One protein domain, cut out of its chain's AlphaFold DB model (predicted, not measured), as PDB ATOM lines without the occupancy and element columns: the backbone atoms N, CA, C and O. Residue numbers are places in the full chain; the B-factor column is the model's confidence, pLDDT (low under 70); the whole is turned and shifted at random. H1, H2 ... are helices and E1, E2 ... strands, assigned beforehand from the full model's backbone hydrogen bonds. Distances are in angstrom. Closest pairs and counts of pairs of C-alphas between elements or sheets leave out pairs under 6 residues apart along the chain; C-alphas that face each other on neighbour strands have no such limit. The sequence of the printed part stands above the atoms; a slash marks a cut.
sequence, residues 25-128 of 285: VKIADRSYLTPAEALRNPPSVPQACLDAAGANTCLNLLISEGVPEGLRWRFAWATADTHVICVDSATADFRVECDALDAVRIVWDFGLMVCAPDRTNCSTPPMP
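Overview. This is residues 25 to 128 of the 285 residues of an uncharacterized protein of Caulobacteraceae bacterium (UniProt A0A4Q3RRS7). A strongly twisted sheet of three strands has the short helix H1 over one face, and the hairpin of E4 and E5 packs on it through E5, which crosses edge strand E2. Two long unnamed stretches make the length of the model: the loop of residues 41 to 58 reaches one end and the tail of residues 108 to 128 reaches the other. The printed part has 104 residues, with one named helix and five named strands in the order E1 H1 E2 E3 E4 E5; the larger sheet runs E1, E3, E2 and the smaller one E4, E5, both antiparallel. The class is mostly strand, though the named elements hold 42 residues, under half. The whole is compact, with a radius of gyration of the C-alphas of 14.1 A, and elongated, spanning 48 by 27 by 26 A.

Arrangement. Begin at inner strand E3, residues 70 to 78. It forms a hairpin with E2, residues 59 to 67, antiparallel at 153 degrees; look at N 63 and O 74, within hydrogen-bond range at 2.8 A. Beside E3 you also find E1, residues 25 to 32, antiparallel at 152 degrees, with N 28 and O 75 at 2.8 A; E1 bends by 65 degrees at residue 29. H1, residues 35 to 40, is on this sheet at a height of 7.8 A, over E3 and slantwise to the strands, at 44 degrees to E3 on the local plane; the closest C-alphas of H1 and E3, those of Pro 35 and Trp 73, are 5.9 A apart. E1, H1 and E2 make a split strand-helix-strand unit, two strands running the same way with a helix between them in the chain and E3 between them in the sheet; its crossover is right-handed. In H1 every O i to N i+4 pair is within hydrogen-bond range. Now look for E5, residues 103 to 107: E2 and E5 have 10 pairs of C-alphas within 8 A, and their closest C-alphas, those of Leu 62 and Ile 106, are 4.8 A apart. E5 forms a hairpin with E4, residues 84 to 88, antiparallel at 139 degrees, with N 104 and O 87 at 2.8 A. E4 and E2 are near each other, while E4 is apart from E1 and H1.

Along the chain. Find C-alpha 70 at (-1.366, -46.277, 17.953); from there E3 runs 24.8 A to C-alpha 78. E2 measures 25.0 A and E1 19.6 A, the latter beginning at C-alpha 25 at (22.974, -46.832, 25.894). H1 covers 8.7 A, E4 13.6 A and E5 13.1 A, with E5 ending at C-alpha 107 at (17.381, -52.215, 18.223).

Size, cuts and confidence. The two C-alphas farthest apart are those of Ala 53 and Asp 118, 48.5 A. The printed part has no cut; the links H1 to E2 and E4 to E5 are long. After E5, look for a short antiparallel pairing of residues 114 to 115 with 122 to 123. The mean pLDDT of the printed part is 72.0, and 31 residues are under 70, among them residues 92 to 96 and 108 to 128.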
ATOM      1  N   VAL A  25      22.307 -47.864  25.089       77.81
ATOM      2  CA  VAL A  25      22.974 -46.832  25.894       77.81
ATOM      3  C   VAL A  25      21.996 -45.746  26.340       77.81
ATOM      4  O   VAL A  25      22.088 -45.231  27.456       77.81
ATOM      5  N   LYS A  26      21.074 -45.333  25.459       81.44
ATOM      6  CA  LYS A  26      20.076 -44.306  25.784       81.44
ATOM      7  C   LYS A  26      18.867 -44.366  24.868       81.44
ATOM      8  O   LYS A  26      19.024 -44.304  23.657       81.44
ATOM      9  N   ILE A  27      17.671 -44.294  25.448       83.12
ATOM     10  CA  ILE A  27      16.423 -44.046  24.718       83.12
ATOM     11  C   ILE A  27      16.041 -42.565  24.865       83.12
ATOM     12  O   ILE A  27      16.123 -41.995  25.952       83.12
ATOM     13  N   ALA A  28      15.652 -41.911  23.772       83.44
ATOM     14  CA  ALA A  28      15.212 -40.516  23.781       83.44
ATOM     15  C   ALA A  28      13.858 -40.361  24.473       83.44
ATOM     16  O   ALA A  28      12.978 -41.175  24.243       83.44
ATOM     17  N   ASP A  29      13.629 -39.302  25.247       84.06
ATOM     18  CA  ASP A  29      12.361 -39.113  25.981       84.06
ATOM     19  C   ASP A  29      11.152 -38.831  25.075       84.06
ATOM     20  O   ASP A  29      10.008 -39.068  25.453       84.06
ATOM     21  N   ARG A  30      11.396 -38.312  23.867       88.62
ATOM     22  CA  ARG A  30      10.347 -37.927  22.921       88.62
ATOM     23  C   ARG A  30      10.027 -39.059  21.952       88.62
ATOM     24  O   ARG A  30      10.939 -39.612  21.338       88.62
ATOM     25  N   SER A  31       8.732 -39.311  21.769       88.12
ATOM     26  CA  SER A  31       8.183 -40.187  20.735       88.12
ATOM     27  C   SER A  31       7.531 -39.398  19.598       88.12
ATOM     28  O   SER A  31       7.088 -38.259  19.777       88.12
ATOM     29  N   TYR A  32       7.498 -40.010  18.420       88.75
ATOM     30  CA  TYR A  32       7.029 -39.430  17.165       88.75
ATOM     31  C   TYR A  32       5.999 -40.344  16.507       88.75
ATOM     32  O   TYR A  32       5.997 -41.553  16.742       88.75
ATOM     33  N   LEU A  33       5.131 -39.772  15.674       85.00
ATOM     34  CA  LEU A  33       4.088 -40.539  14.984       85.00
ATOM     35  C   LEU A  33       4.638 -41.337  13.800       85.00
ATOM     36  O   LEU A  33       4.044 -42.330  13.402       85.00
ATOM     37  N   THR A  34       5.769 -40.911  13.232       84.12
ATOM     38  CA  THR A  34       6.386 -41.578  12.081       84.12
ATOM     39  C   THR A  34       7.895 -41.744  12.272       84.12
ATOM     40  O   THR A  34       8.530 -40.882  12.896       84.12
ATOM     41  N   PRO A  35       8.509 -42.780  11.674       82.19
ATOM     42  CA  PRO A  35       9.963 -42.943  11.673       82.19
ATOM     43  C   PRO A  35      10.677 -41.760  11.022       82.19
ATOM     44  O   PRO A  35      11.683 -41.282  11.530       82.19
ATOM     45  N   ALA A  36      10.135 -41.234   9.919       83.56
ATOM     46  CA  ALA A  36      10.726 -40.109   9.197       83.56
ATOM     47  C   ALA A  36      10.733 -38.811  10.022       83.56
ATOM     48  O   ALA A  36      11.625 -37.975   9.881       83.56
ATOM     49  N   GLU A  37       9.722 -38.591  10.866       85.38
ATOM     50  CA  GLU A  37       9.729 -37.476  11.814       85.38
ATOM     51  C   GLU A  37      10.764 -37.692  12.917       85.38
ATOM     52  O   GLU A  37      11.507 -36.755  13.215       85.38
ATOM     53  N   ALA A  38      10.861 -38.914  13.457       85.25
ATOM     54  CA  ALA A  38      11.921 -39.265  14.388       85.25
ATOM     55  C   ALA A  38      13.281 -38.981  13.741       85.25
ATOM     56  O   ALA A  38      13.941 -38.046  14.161       85.25
ATOM     57  N   LEU A  39      13.650 -39.628  12.634       82.75
ATOM     58  CA  LEU A  39      14.952 -39.470  11.960       82.75
ATOM     59  C   LEU A  39      15.357 -38.016  11.655       82.75
ATOM     60  O   LEU A  39      16.546 -37.701  11.653       82.75
ATOM     61  N   ARG A  40      14.394 -37.110  11.447       86.31
ATOM     62  CA  ARG A  40      14.649 -35.671  11.247       86.31
ATOM     63  C   ARG A  40      14.969 -34.893  12.528       86.31
ATOM     64  O   ARG A  40      15.452 -33.768  12.440       86.31
ATOM     65  N   ASN A  41      14.719 -35.466  13.701       85.56
ATOM     66  CA  ASN A  41      14.890 -34.851  15.017       85.56
ATOM     67  C   ASN A  41      15.767 -35.703  15.966       85.56
ATOM     68  O   ASN A  41      15.324 -36.026  17.077       85.56
ATOM     69  N   PRO A  42      16.996 -36.090  15.563       82.81
ATOM     70  CA  PRO A  42      17.859 -36.923  16.391       82.81
ATOM     71  C   PRO A  42      18.246 -36.215  17.697       82.81
ATOM     72  O   PRO A  42      18.610 -35.035  17.672       82.81
ATOM     73  N   PRO A  43      18.194 -36.908  18.849       84.94
ATOM     74  CA  PRO A  43      18.732 -36.377  20.094       84.94
ATOM     75  C   PRO A  43      20.258 -36.251  20.002       84.94
ATOM     76  O   PRO A  43      20.914 -36.958  19.235       84.94
ATOM     77  N   SER A  44      20.840 -35.396  20.842       89.12
ATOM     78  CA  SER A  44      22.295 -35.287  20.969       89.12
ATOM     79  C   SER A  44      22.937 -36.630  21.332       89.12
ATOM     80  O   SER A  44      22.377 -37.394  22.126       89.12
ATOM     81  N   VAL A  45      24.139 -36.872  20.799       88.31
ATOM     82  CA  VAL A  45      24.946 -38.058  21.115       88.31
ATOM     83  C   VAL A  45      25.212 -38.110  22.630       88.31
ATOM     84  O   VAL A  45      25.678 -37.114  23.192       88.31
ATOM     85  N   PRO A  46      24.906 -39.222  23.322       85.00
ATOM     86  CA  PRO A  46      25.209 -39.378  24.739       85.00
ATOM     87  C   PRO A  46      26.714 -39.345  24.991       85.00
ATOM     88  O   PRO A  46      27.486 -39.862  24.191       85.00
ATOM     89  N   GLN A  47      27.141 -38.839  26.150       89.00
ATOM     90  CA  GLN A  47      28.567 -38.810  26.495       89.00
ATOM     91  C   GLN A  47      29.201 -40.210  26.519       89.00
ATOM     92  O   GLN A  47      30.358 -40.359  26.150       89.00
ATOM     93  N   ALA A  48      28.434 -41.231  26.913       85.19
ATOM     94  CA  ALA A  48      28.872 -42.628  26.911       85.19
ATOM     95  C   ALA A  48      29.160 -43.181  25.502       85.19
ATOM     96  O   ALA A  48      29.859 -44.177  25.370       85.19
ATOM     97  N   CYS A  49      28.649 -42.519  24.462       84.88
ATOM     98  CA  CYS A  49      28.878 -42.860  23.062       84.88
ATOM     99  C   CYS A  49      30.041 -42.087  22.435       84.88
ATOM    100  O   CYS A  49      30.285 -42.235  21.244       84.88
ATOM    101  N   LEU A  50      30.727 -41.228  23.193       87.75
ATOM    102  CA  LEU A  50      31.858 -40.452  22.701       87.75
ATOM    103  C   LEU A  50      33.167 -41.061  23.203       87.75
ATOM    104  O   LEU A  50      33.330 -41.298  24.401       87.75
ATOM    105  N   ASP A  51      34.117 -41.280  22.297       83.94
ATOM    106  CA  ASP A  51      35.474 -41.669  22.674       83.94
ATOM    107  C   ASP A  51      36.271 -40.488  23.269       83.94
ATOM    108  O   ASP A  51      35.791 -39.358  23.392       83.94
ATOM    109  N   ALA A  52      37.531 -40.736  23.638       85.81
ATOM    110  CA  ALA A  52      38.402 -39.712  24.218       85.81
ATOM    111  C   ALA A  52      38.694 -38.527  23.271       85.81
ATOM    112  O   ALA A  52      39.078 -37.456  23.742       85.81
ATOM    113  N   ALA A  53      38.523 -38.707  21.958       88.81
ATOM    114  CA  ALA A  53      38.656 -37.658  20.951       88.81
ATOM    115  C   ALA A  53      37.317 -36.955  20.647       88.81
ATOM    116  O   ALA A  53      37.298 -35.981  19.894       88.81
ATOM    117  N   GLY A  54      36.211 -37.414  21.240       81.50
ATOM    118  CA  GLY A  54      34.865 -36.903  21.001       81.50
ATOM    119  C   GLY A  54      34.194 -37.476  19.750       81.50
ATOM    120  O   GLY A  54      33.204 -36.906  19.292       81.50
ATOM    121  N   ALA A  55      34.711 -38.565  19.174       81.25
ATOM    122  CA  ALA A  55      34.066 -39.251  18.059       81.25
ATOM    123  C   ALA A  55      32.948 -40.177  18.561       81.25
ATOM    124  O   ALA A  55      33.088 -40.826  19.596       81.25
ATOM    125  N   ASN A  56      31.835 -40.241  17.820       85.88
ATOM    126  CA  ASN A  56      30.722 -41.134  18.141       85.88
ATOM    127  C   ASN A  56      31.072 -42.595  17.815       85.88
ATOM    128  O   ASN A  56      31.392 -42.904  16.668       85.88
ATOM    129  N   THR A  57      30.943 -43.480  18.799       84.00
ATOM    130  CA  THR A  57      31.174 -44.929  18.689       84.00
ATOM    131  C   THR A  57      29.885 -45.754  18.739       84.00
ATOM    132  O   THR A  57      29.927 -46.959  18.497       84.00
ATOM    133  N   CYS A  58      28.742 -45.126  19.030       84.50
ATOM    134  CA  CYS A  58      27.439 -45.785  19.067       84.50
ATOM    135  C   CYS A  58      26.707 -45.725  17.725       84.50
ATOM    136  O   CYS A  58      26.886 -44.810  16.914       84.50
ATOM    137  N   LEU A  59      25.778 -46.660  17.557       82.00
ATOM    138  CA  LEU A  59      24.752 -46.639  16.527       82.00
ATOM    139  C   LEU A  59      23.574 -45.768  16.971       82.00
ATOM    140  O   LEU A  59      23.220 -45.731  18.150       82.00
ATOM    141  N   ASN A  60      22.960 -45.091  16.003       80.31
ATOM    142  CA  ASN A  60      21.695 -44.388  16.177       80.31
ATOM    143  C   ASN A  60      20.592 -45.164  15.454       80.31
ATOM    144  O   ASN A  60      20.697 -45.402  14.249       80.31
ATOM    145  N   LEU A  61      19.567 -45.570  16.193       86.38
ATOM    146  CA  LEU A  61      18.521 -46.487  15.753       86.38
ATOM    147  C   LEU A  61      17.153 -45.995  16.245       86.38
ATOM    148  O   LEU A  61      17.062 -45.087  17.076       86.38
ATOM    149  N   LEU A  62      16.077 -46.586  15.726       85.06
ATOM    150  CA  LEU A  62      14.727 -46.341  16.228       85.06
ATOM    151  C   LEU A  62      14.241 -47.505  17.096       85.06
ATOM    152  O   LEU A  62      14.755 -48.614  17.022       85.06
ATOM    153  N   ILE A  63      13.242 -47.241  17.924       85.44
ATOM    154  CA  ILE A  63      12.429 -48.248  18.601       85.44
ATOM    155  C   ILE A  63      10.962 -47.921  18.340       85.44
ATOM    156  O   ILE A  63      10.586 -46.744  18.276       85.44
ATOM    157  N   SER A  64      10.148 -48.955  18.181       80.75
ATOM    158  CA  SER A  64       8.697 -48.843  18.117       80.75
ATOM    159  C   SER A  64       8.083 -48.954  19.515       80.75
ATOM    160  O   SER A  64       8.567 -49.683  20.376       80.75
ATOM    161  N   GLU A  65       6.996 -48.230  19.749       78.25
ATOM    162  CA  GLU A  65       6.212 -48.278  20.981       78.25
ATOM    163  C   GLU A  65       4.725 -48.385  20.652       78.25
ATOM    164  O   GLU A  65       4.169 -47.525  19.966       78.25
ATOM    165  N   GLY A  66       4.054 -49.405  21.185       68.00
ATOM    166  CA  GLY A  66       2.594 -49.464  21.177       68.00
ATOM    167  C   GLY A  66       2.004 -48.597  22.293       68.00
ATOM    168  O   GLY A  66       2.156 -48.922  23.467       68.00
ATOM    169  N   VAL A  67       1.293 -47.515  21.954       72.00
ATOM    170  CA  VAL A  67       0.607 -46.610  22.912       72.00
ATOM    171  C   VAL A  67      -0.884 -46.502  22.594       72.00
ATOM    172  O   VAL A  67      -1.231 -46.775  21.456       72.00
ATOM    173  N   PRO A  68      -1.811 -46.158  23.526       67.75
ATOM    174  CA  PRO A  68      -3.288 -46.164  23.326       67.75
ATOM    175  C   PRO A  68      -3.789 -45.621  21.990       67.75
ATOM    176  O   PRO A  68      -4.692 -46.196  21.393       67.75
ATOM    177  N   GLU A  69      -3.115 -44.620  21.459       75.69
ATOM    178  CA  GLU A  69      -3.472 -43.940  20.222       75.69
ATOM    179  C   GLU A  69      -2.879 -44.578  18.951       75.69
ATOM    180  O   GLU A  69      -3.250 -44.178  17.852       75.69
ATOM    181  N   GLY A  70      -1.968 -45.548  19.071       73.12
ATOM    182  CA  GLY A  70      -1.366 -46.277  17.953       73.12
ATOM    183  C   GLY A  70       0.124 -46.564  18.139       73.12
ATOM    184  O   GLY A  70       0.644 -46.602  19.252       73.12
ATOM    185  N   LEU A  71       0.811 -46.775  17.021       78.56
ATOM    186  CA  LEU A  71       2.255 -46.968  16.985       78.56
ATOM    187  C   LEU A  71       2.984 -45.625  17.105       78.56
ATOM    188  O   LEU A  71       2.600 -44.635  16.479       78.56
ATOM    189  N   ARG A  72       4.059 -45.595  17.888       83.50
ATOM    190  CA  ARG A  72       4.985 -44.464  17.971       83.50
ATOM    191  C   ARG A  72       6.427 -44.916  17.834       83.50
ATOM    192  O   ARG A  72       6.744 -46.085  18.014       83.50
ATOM    193  N   TRP A  73       7.296 -43.959  17.538       84.56
ATOM    194  CA  TRP A  73       8.710 -44.188  17.270       84.56
ATOM    195  C   TRP A  73       9.576 -43.315  18.169       84.56
ATOM    196  O   TRP A  73       9.332 -42.114  18.287       84.56
ATOM    197  N   ARG A  74      10.604 -43.891  18.790       86.94
ATOM    198  CA  ARG A  74      11.607 -43.159  19.582       86.94
ATOM    199  C   ARG A  74      12.998 -43.470  19.076       86.94
ATOM    200  O   ARG A  74      13.226 -44.502  18.463       86.94
ATOM    201  N   PHE A  75      13.936 -42.581  19.366       86.44
ATOM    202  CA  PHE A  75      15.344 -42.864  19.127       86.44
ATOM    203  C   PHE A  75      15.961 -43.684  20.240       86.44
ATOM    204  O   PHE A  75      15.665 -43.455  21.415       86.44
ATOM    205  N   ALA A  76      16.908 -44.525  19.855       84.56
ATOM    206  CA  ALA A  76      17.816 -45.205  20.748       84.56
ATOM    207  C   ALA A  76      19.260 -45.076  20.246       84.56
ATOM    208  O   ALA A  76      19.545 -45.195  19.054       84.56
ATOM    209  N   TRP A  77      20.172 -44.840  21.181       85.50
ATOM    210  CA  TRP A  77      21.604 -45.014  20.995       85.50
ATOM    211  C   TRP A  77      21.989 -46.375  21.546       85.50
ATOM    212  O   TRP A  77      21.632 -46.681  22.684       85.50
ATOM    213  N   ALA A  78      22.724 -47.157  20.769       83.75
ATOM    214  CA  ALA A  78      23.157 -48.493  21.157       83.75
ATOM    215  C   ALA A  78      24.612 -48.731  20.752       83.75
ATOM    216  O   ALA A  78      25.160 -48.016  19.909       83.75
ATOM    217  N   THR A  79      25.260 -49.706  21.371       78.88
ATOM    218  CA  THR A  79      26.649 -50.055  21.059       78.88
ATOM    219  C   THR A  79      26.772 -50.684  19.660       78.88
ATOM    220  O   THR A  79      25.793 -51.151  19.081       78.88
ATOM    221  N   ALA A  80      27.970 -50.662  19.065       73.81
ATOM    222  CA  ALA A  80      28.187 -51.100  17.676       73.81
ATOM    223  C   ALA A  80      27.930 -52.600  17.431       73.81
ATOM    224  O   ALA A  80      27.641 -53.008  16.312       73.81
ATOM    225  N   ASP A  81      28.026 -53.402  18.482       70.75
ATOM    226  CA  ASP A  81      27.714 -54.829  18.545       70.75
ATOM    227  C   ASP A  81      26.219 -55.115  18.749       70.75
ATOM    228  O   ASP A  81      25.817 -56.272  18.839       70.75
ATOM    229  N   THR A  82      25.376 -54.079  18.804       68.81
ATOM    230  CA  THR A  82      23.933 -54.260  18.946       68.81
ATOM    231  C   THR A  82      23.314 -54.925  17.724       68.81
ATOM    232  O   THR A  82      23.493 -54.475  16.593       68.81
ATOM    233  N   HIS A  83      22.538 -55.988  17.961       71.50
ATOM    234  CA  HIS A  83      21.768 -56.647  16.914       71.50
ATOM    235  C   HIS A  83      20.670 -55.716  16.394       71.50
ATOM    236  O   HIS A  83      19.792 -55.264  17.135       71.50
ATOM    237  N   VAL A  84      20.735 -55.449  15.091       73.75
ATOM    238  CA  VAL A  84      19.768 -54.628  14.371       73.75
ATOM    239  C   VAL A  84      18.894 -55.531  13.523       73.75
ATOM    240  O   VAL A  84      19.380 -56.380  12.781       73.75
ATOM    241  N   ILE A  85      17.598 -55.288  13.603       77.00
ATOM    242  CA  ILE A  85      16.577 -55.917  12.771       77.00
ATOM    243  C   ILE A  85      15.793 -54.838  12.028       77.00
ATOM    244  O   ILE A  85      15.842 -53.661  12.394       77.00
ATOM    245  N   CYS A  86      15.069 -55.234  10.987       81.19
ATOM    246  CA  CYS A  86      14.230 -54.328  10.217       81.19
ATOM    247  C   CYS A  86      12.756 -54.657  10.405       81.19
ATOM    248  O   CYS A  86      12.361 -55.823  10.417       81.19
ATOM    249  N   VAL A  87      11.961 -53.607  10.578       77.50
ATOM    250  CA  VAL A  87      10.513 -53.694  10.753       77.50
ATOM    251  C   VAL A  87       9.782 -52.797   9.771       77.50
ATOM    252  O   VAL A  87      10.338 -51.811   9.290       77.50
ATOM    253  N   ASP A  88       8.527 -53.129   9.501       79.94
ATOM    254  CA  ASP A  88       7.634 -52.291   8.710       79.94
ATOM    255  C   ASP A  88       7.352 -50.949   9.419       79.94
ATOM    256  O   ASP A  88       7.025 -50.908  10.606       79.94
ATOM    257  N   SER A  89       7.474 -49.830   8.704       76.56
ATOM    258  CA  SER A  89       7.263 -48.487   9.273       76.56
ATOM    259  C   SER A  89       5.833 -48.189   9.747       76.56
ATOM    260  O   SER A  89       5.643 -47.268  10.549       76.56
ATOM    261  N   ALA A  90       4.830 -48.923   9.259       72.19
ATOM    262  CA  ALA A  90       3.427 -48.723   9.598       72.19
ATOM    263  C   ALA A  90       2.959 -49.661  10.720       72.19
ATOM    264  O   ALA A  90       2.155 -49.242  11.554       72.19
ATOM    265  N   THR A  91       3.458 -50.900  10.762       72.25
ATOM    266  CA  THR A  91       3.014 -51.926  11.720       72.25
ATOM    267  C   THR A  91       4.054 -52.290  12.777       72.25
ATOM    268  O   THR A  91       3.688 -52.846  13.808       72.25
ATOM    269  N   ALA A  92       5.326 -51.948  12.561       67.69
ATOM    270  CA  ALA A  92       6.475 -52.427  13.332       67.69
ATOM    271  C   ALA A  92       6.636 -53.962  13.356       67.69
ATOM    272  O   ALA A  92       7.312 -54.496  14.234       67.69
ATOM    273  N   ASP A  93       6.076 -54.670  12.371       69.12
ATOM    274  CA  ASP A  93       6.269 -56.113  12.232       69.12
ATOM    275  C   ASP A  93       7.654 -56.451  11.665       69.12
ATOM    276  O   ASP A  93       8.117 -55.823  10.713       69.12
ATOM    277  N   PHE A  94       8.276 -57.522  12.170       62.53
ATOM    278  CA  PHE A  94       9.606 -58.036  11.772       62.53
ATOM    279  C   PHE A  94       9.694 -58.628  10.354       62.53
ATOM    280  O   PHE A  94      10.552 -59.461  10.074       62.53
ATOM    281  N   ARG A  95       8.769 -58.281   9.459       54.28
ATOM    282  CA  ARG A  95       8.527 -59.020   8.212       54.28
ATOM    283  C   ARG A  95       9.177 -58.411   6.971       54.28
ATOM    284  O   ARG A  95       8.812 -58.807   5.867       54.28
ATOM    285  N   VAL A  96      10.108 -57.472   7.121       61.34
ATOM    286  CA  VAL A  96      10.665 -56.738   5.975       61.34
ATOM    287  C   VAL A  96      12.162 -56.958   5.820       61.34
ATOM    288  O   VAL A  96      12.923 -56.965   6.790       61.34
ATOM    289  N   GLU A  97      12.590 -57.124   4.571       71.38
ATOM    290  CA  GLU A  97      14.004 -57.050   4.223       71.38
ATOM    291  C   GLU A  97      14.513 -55.626   4.503       71.38
ATOM    292  O   GLU A  97      13.797 -54.642   4.317       71.38
ATOM    293  N   CYS A  98      15.748 -55.497   4.987       75.44
ATOM    294  CA  CYS A  98      16.304 -54.204   5.403       75.44
ATOM    295  C   CYS A  98      16.526 -53.188   4.269       75.44
ATOM    296  O   CYS A  98      16.951 -52.063   4.537       75.44
ATOM    297  N   ASP A  99      16.319 -53.597   3.025       76.12
ATOM    298  CA  ASP A  99      16.363 -52.795   1.807       76.12
ATOM    299  C   ASP A  99      14.966 -52.488   1.238       76.12
ATOM    300  O   ASP A  99      14.866 -51.774   0.238       76.12
ATOM    301  N   ALA A 100      13.888 -52.960   1.877       68.31
ATOM    302  CA  ALA A 100      12.533 -52.548   1.535       68.31
ATOM    303  C   ALA A 100      12.331 -51.042   1.791       68.31
ATOM    304  O   ALA A 100      12.901 -50.460   2.715       68.31
ATOM    305  N   LEU A 101      11.505 -50.400   0.958       68.62
ATOM    306  CA  LEU A 101      11.323 -48.942   0.943       68.62
ATOM    307  C   LEU A 101      10.790 -48.381   2.275       68.62
ATOM    308  O   LEU A 101      11.065 -47.238   2.631       68.62
ATOM    309  N   ASP A 102      10.012 -49.180   2.992       73.44
ATOM    310  CA  ASP A 102       9.352 -48.874   4.259       73.44
ATOM    311  C   ASP A 102      10.022 -49.547   5.466       73.44
ATOM    312  O   ASP A 102       9.483 -49.489   6.576       73.44
ATOM    313  N   ALA A 103      11.205 -50.142   5.281       78.44
ATOM    314  CA  ALA A 103      11.950 -50.774   6.357       78.44
ATOM    315  C   ALA A 103      12.556 -49.748   7.323       78.44
ATOM    316  O   ALA A 103      13.254 -48.806   6.939       78.44
ATOM    317  N   VAL A 104      12.356 -49.986   8.616       76.06
ATOM    318  CA  VAL A 104      12.956 -49.222   9.709       76.06
ATOM    319  C   VAL A 104      13.887 -50.127  10.494       76.06
ATOM    320  O   VAL A 104      13.473 -51.157  11.018       76.06
ATOM    321  N   ARG A 105      15.153 -49.723  10.614       77.06
ATOM    322  CA  ARG A 105      16.131 -50.409  11.465       77.06
ATOM    323  C   ARG A 105      15.874 -50.089  12.931       77.06
ATOM    324  O   ARG A 105      15.915 -48.917  13.318       77.06
ATOM    325  N   ILE A 106      15.672 -51.126  13.734       74.50
ATOM    326  CA  ILE A 106      15.458 -50.996  15.172       74.50
ATOM    327  C   ILE A 106      16.445 -51.830  15.981       74.50
ATOM    328  O   ILE A 106      16.977 -52.832  15.500       74.50
ATOM    329  N   VAL A 107      16.687 -51.397  17.219       71.50
ATOM    330  CA  VAL A 107      17.381 -52.215  18.223       71.50
ATOM    331  C   VAL A 107      16.418 -53.289  18.697       71.50
ATOM    332  O   VAL A 107      15.324 -52.961  19.160       71.50
ATOM    333  N   TRP A 108      16.835 -54.554  18.635       60.84
ATOM    334  CA  TRP A 108      16.154 -55.597  19.394       60.84
ATOM    335  C   TRP A 108      16.537 -55.460  20.866       60.84
ATOM    336  O   TRP A 108      17.469 -56.106  21.337       60.84
ATOM    337  N   ASP A 109      15.860 -54.577  21.593       52.47
ATOM    338  CA  ASP A 109      15.990 -54.560  23.044       52.47
ATOM    339  C   ASP A 109      14.981 -55.547  23.636       52.47
ATOM    340  O   ASP A 109      13.841 -55.638  23.166       52.47
ATOM    341  N   PHE A 110      15.375 -56.266  24.689       46.03
ATOM    342  CA  PHE A 110      14.613 -57.333  25.361       46.03
ATOM    343  C   PHE A 110      13.281 -56.866  25.997       46.03
ATOM    344  O   PHE A 110      12.685 -57.594  26.790       46.03
ATOM    345  N   GLY A 111      12.810 -55.660  25.673       40.38
ATOM    346  CA  GLY A 111      11.575 -55.039  26.145       40.38
ATOM    347  C   GLY A 111      10.605 -54.596  25.044       40.38
ATOM    348  O   GLY A 111       9.576 -54.007  25.380       40.38
ATOM    349  N   LEU A 112      10.885 -54.856  23.758       45.53
ATOM    350  CA  LEU A 112       9.903 -54.656  22.684       45.53
ATOM    351  C   LEU A 112       8.743 -55.643  22.865       45.53
ATOM    352  O   LEU A 112       8.803 -56.797  22.447       45.53
ATOM    353  N   MET A 113       7.688 -55.180  23.533       44.19
ATOM    354  CA  MET A 113       6.419 -55.890  23.602       44.19
ATOM    355  C   MET A 113       5.713 -55.768  22.256       44.19
ATOM    356  O   MET A 113       5.235 -54.694  21.889       44.19
ATOM    357  N   VAL A 114       5.615 -56.882  21.540       42.34
ATOM    358  CA  VAL A 114       4.659 -57.022  20.449       42.34
ATOM    359  C   VAL A 114       3.310 -57.300  21.084       42.34
ATOM    360  O   VAL A 114       3.125 -58.284  21.799       42.34
ATOM    361  N   CYS A 115       2.381 -56.379  20.863       40.44
ATOM    362  CA  CYS A 115       1.025 -56.489  21.361       40.44
ATOM    363  C   CYS A 115       0.092 -56.918  20.233       40.44
ATOM    364  O   CYS A 115       0.176 -56.396  19.121       40.44
ATOM    365  N   ALA A 116      -0.849 -57.805  20.548       37.97
ATOM    366  CA  ALA A 116      -2.029 -58.010  19.721       37.97
ATOM    367  C   ALA A 116      -2.747 -56.662  19.460       37.97
ATOM    368  O   ALA A 116      -2.627 -55.740  20.277       37.97
ATOM    369  N   PRO A 117      -3.516 -56.518  18.363       37.56
ATOM    370  CA  PRO A 117      -4.178 -55.256  18.010       37.56
ATOM    371  C   PRO A 117      -5.085 -54.687  19.114       37.56
ATOM    372  O   PRO A 117      -5.211 -53.471  19.256       37.56
ATOM    373  N   ASP A 118      -5.687 -55.561  19.921       40.47
ATOM    374  CA  ASP A 118      -6.537 -55.230  21.073       40.47
ATOM    375  C   ASP A 118      -5.752 -54.992  22.379       40.47
ATOM    376  O   ASP A 118      -6.316 -54.559  23.383       40.47
ATOM    377  N   ARG A 119      -4.440 -55.256  22.359       43.34
ATOM    378  CA  ARG A 119      -3.463 -55.093  23.449       43.34
ATOM    379  C   ARG A 119      -3.711 -55.903  24.696       43.34
ATOM    380  O   ARG A 119      -3.155 -55.604  25.752       43.34
ATOM    381  N   THR A 120      -4.521 -56.940  24.578       36.88
ATOM    382  CA  THR A 120      -4.734 -57.869  25.683       36.88
ATOM    383  C   THR A 120      -3.550 -58.819  25.841       36.88
ATOM    384  O   THR A 120      -3.335 -59.349  26.928       36.88
ATOM    385  N   ASN A 121      -2.746 -58.978  24.784       39.78
ATOM    386  CA  ASN A 121      -1.647 -59.924  24.740       39.78
ATOM    387  C   ASN A 121      -0.373 -59.241  24.232       39.78
ATOM    388  O   ASN A 121      -0.152 -59.128  23.028       39.78
ATOM    389  N   CYS A 122       0.427 -58.737  25.166       41.66
ATOM    390  CA  CYS A 122       1.732 -58.151  24.896       41.66
ATOM    391  C   CYS A 122       2.802 -59.136  25.353       41.66
ATOM    392  O   CYS A 122       2.892 -59.448  26.539       41.66
ATOM    393  N   SER A 123       3.610 -59.626  24.423       42.03
ATOM    394  CA  SER A 123       4.764 -60.457  24.743       42.03
ATOM    395  C   SER A 123       6.002 -59.847  24.120       42.03
ATOM    396  O   SER A 123       5.941 -59.208  23.074       42.03
ATOM    397  N   THR A 124       7.144 -60.017  24.770       43.78
ATOM    398  CA  THR A 124       8.419 -59.937  24.070       43.78
ATOM    399  C   THR A 124       8.520 -61.205  23.232       43.78
ATOM    400  O   THR A 124       8.609 -62.297  23.805       43.78
ATOM    401  N   PRO A 125       8.424 -61.121  21.893       41.66
ATOM    402  CA  PRO A 125       8.621 -62.308  21.088       41.66
ATOM    403  C   PRO A 125      10.045 -62.825  21.335       41.66
ATOM    404  O   PRO A 125      10.959 -62.039  21.602       41.66
ATOM    405  N   PRO A 126      10.266 -64.141  21.287       40.78
ATOM    406  CA  PRO A 126      11.617 -64.661  21.174       40.78
ATOM    407  C   PRO A 126      12.207 -64.199  19.838       40.78
ATOM    408  O   PRO A 126      11.475 -64.038  18.858       40.78
ATOM    409  N   MET A 127      13.523 -63.965  19.808       37.72
ATOM    410  CA  MET A 127      14.239 -63.679  18.562       37.72
ATOM    411  C   MET A 127      13.860 -64.738  17.519       37.72
ATOM    412  O   MET A 127      14.087 -65.922  17.781       37.72
ATOM    413  N   PRO A 128      13.325 -64.371  16.343       38.28
ATOM    414  CA  PRO A 128      13.416 -65.276  15.216       38.28
ATOM    415  C   PRO A 128      14.907 -65.442  14.894       38.28
ATOM    416  O   PRO A 128      15.621 -64.446  14.755       38.28
TER     417      PRO A 128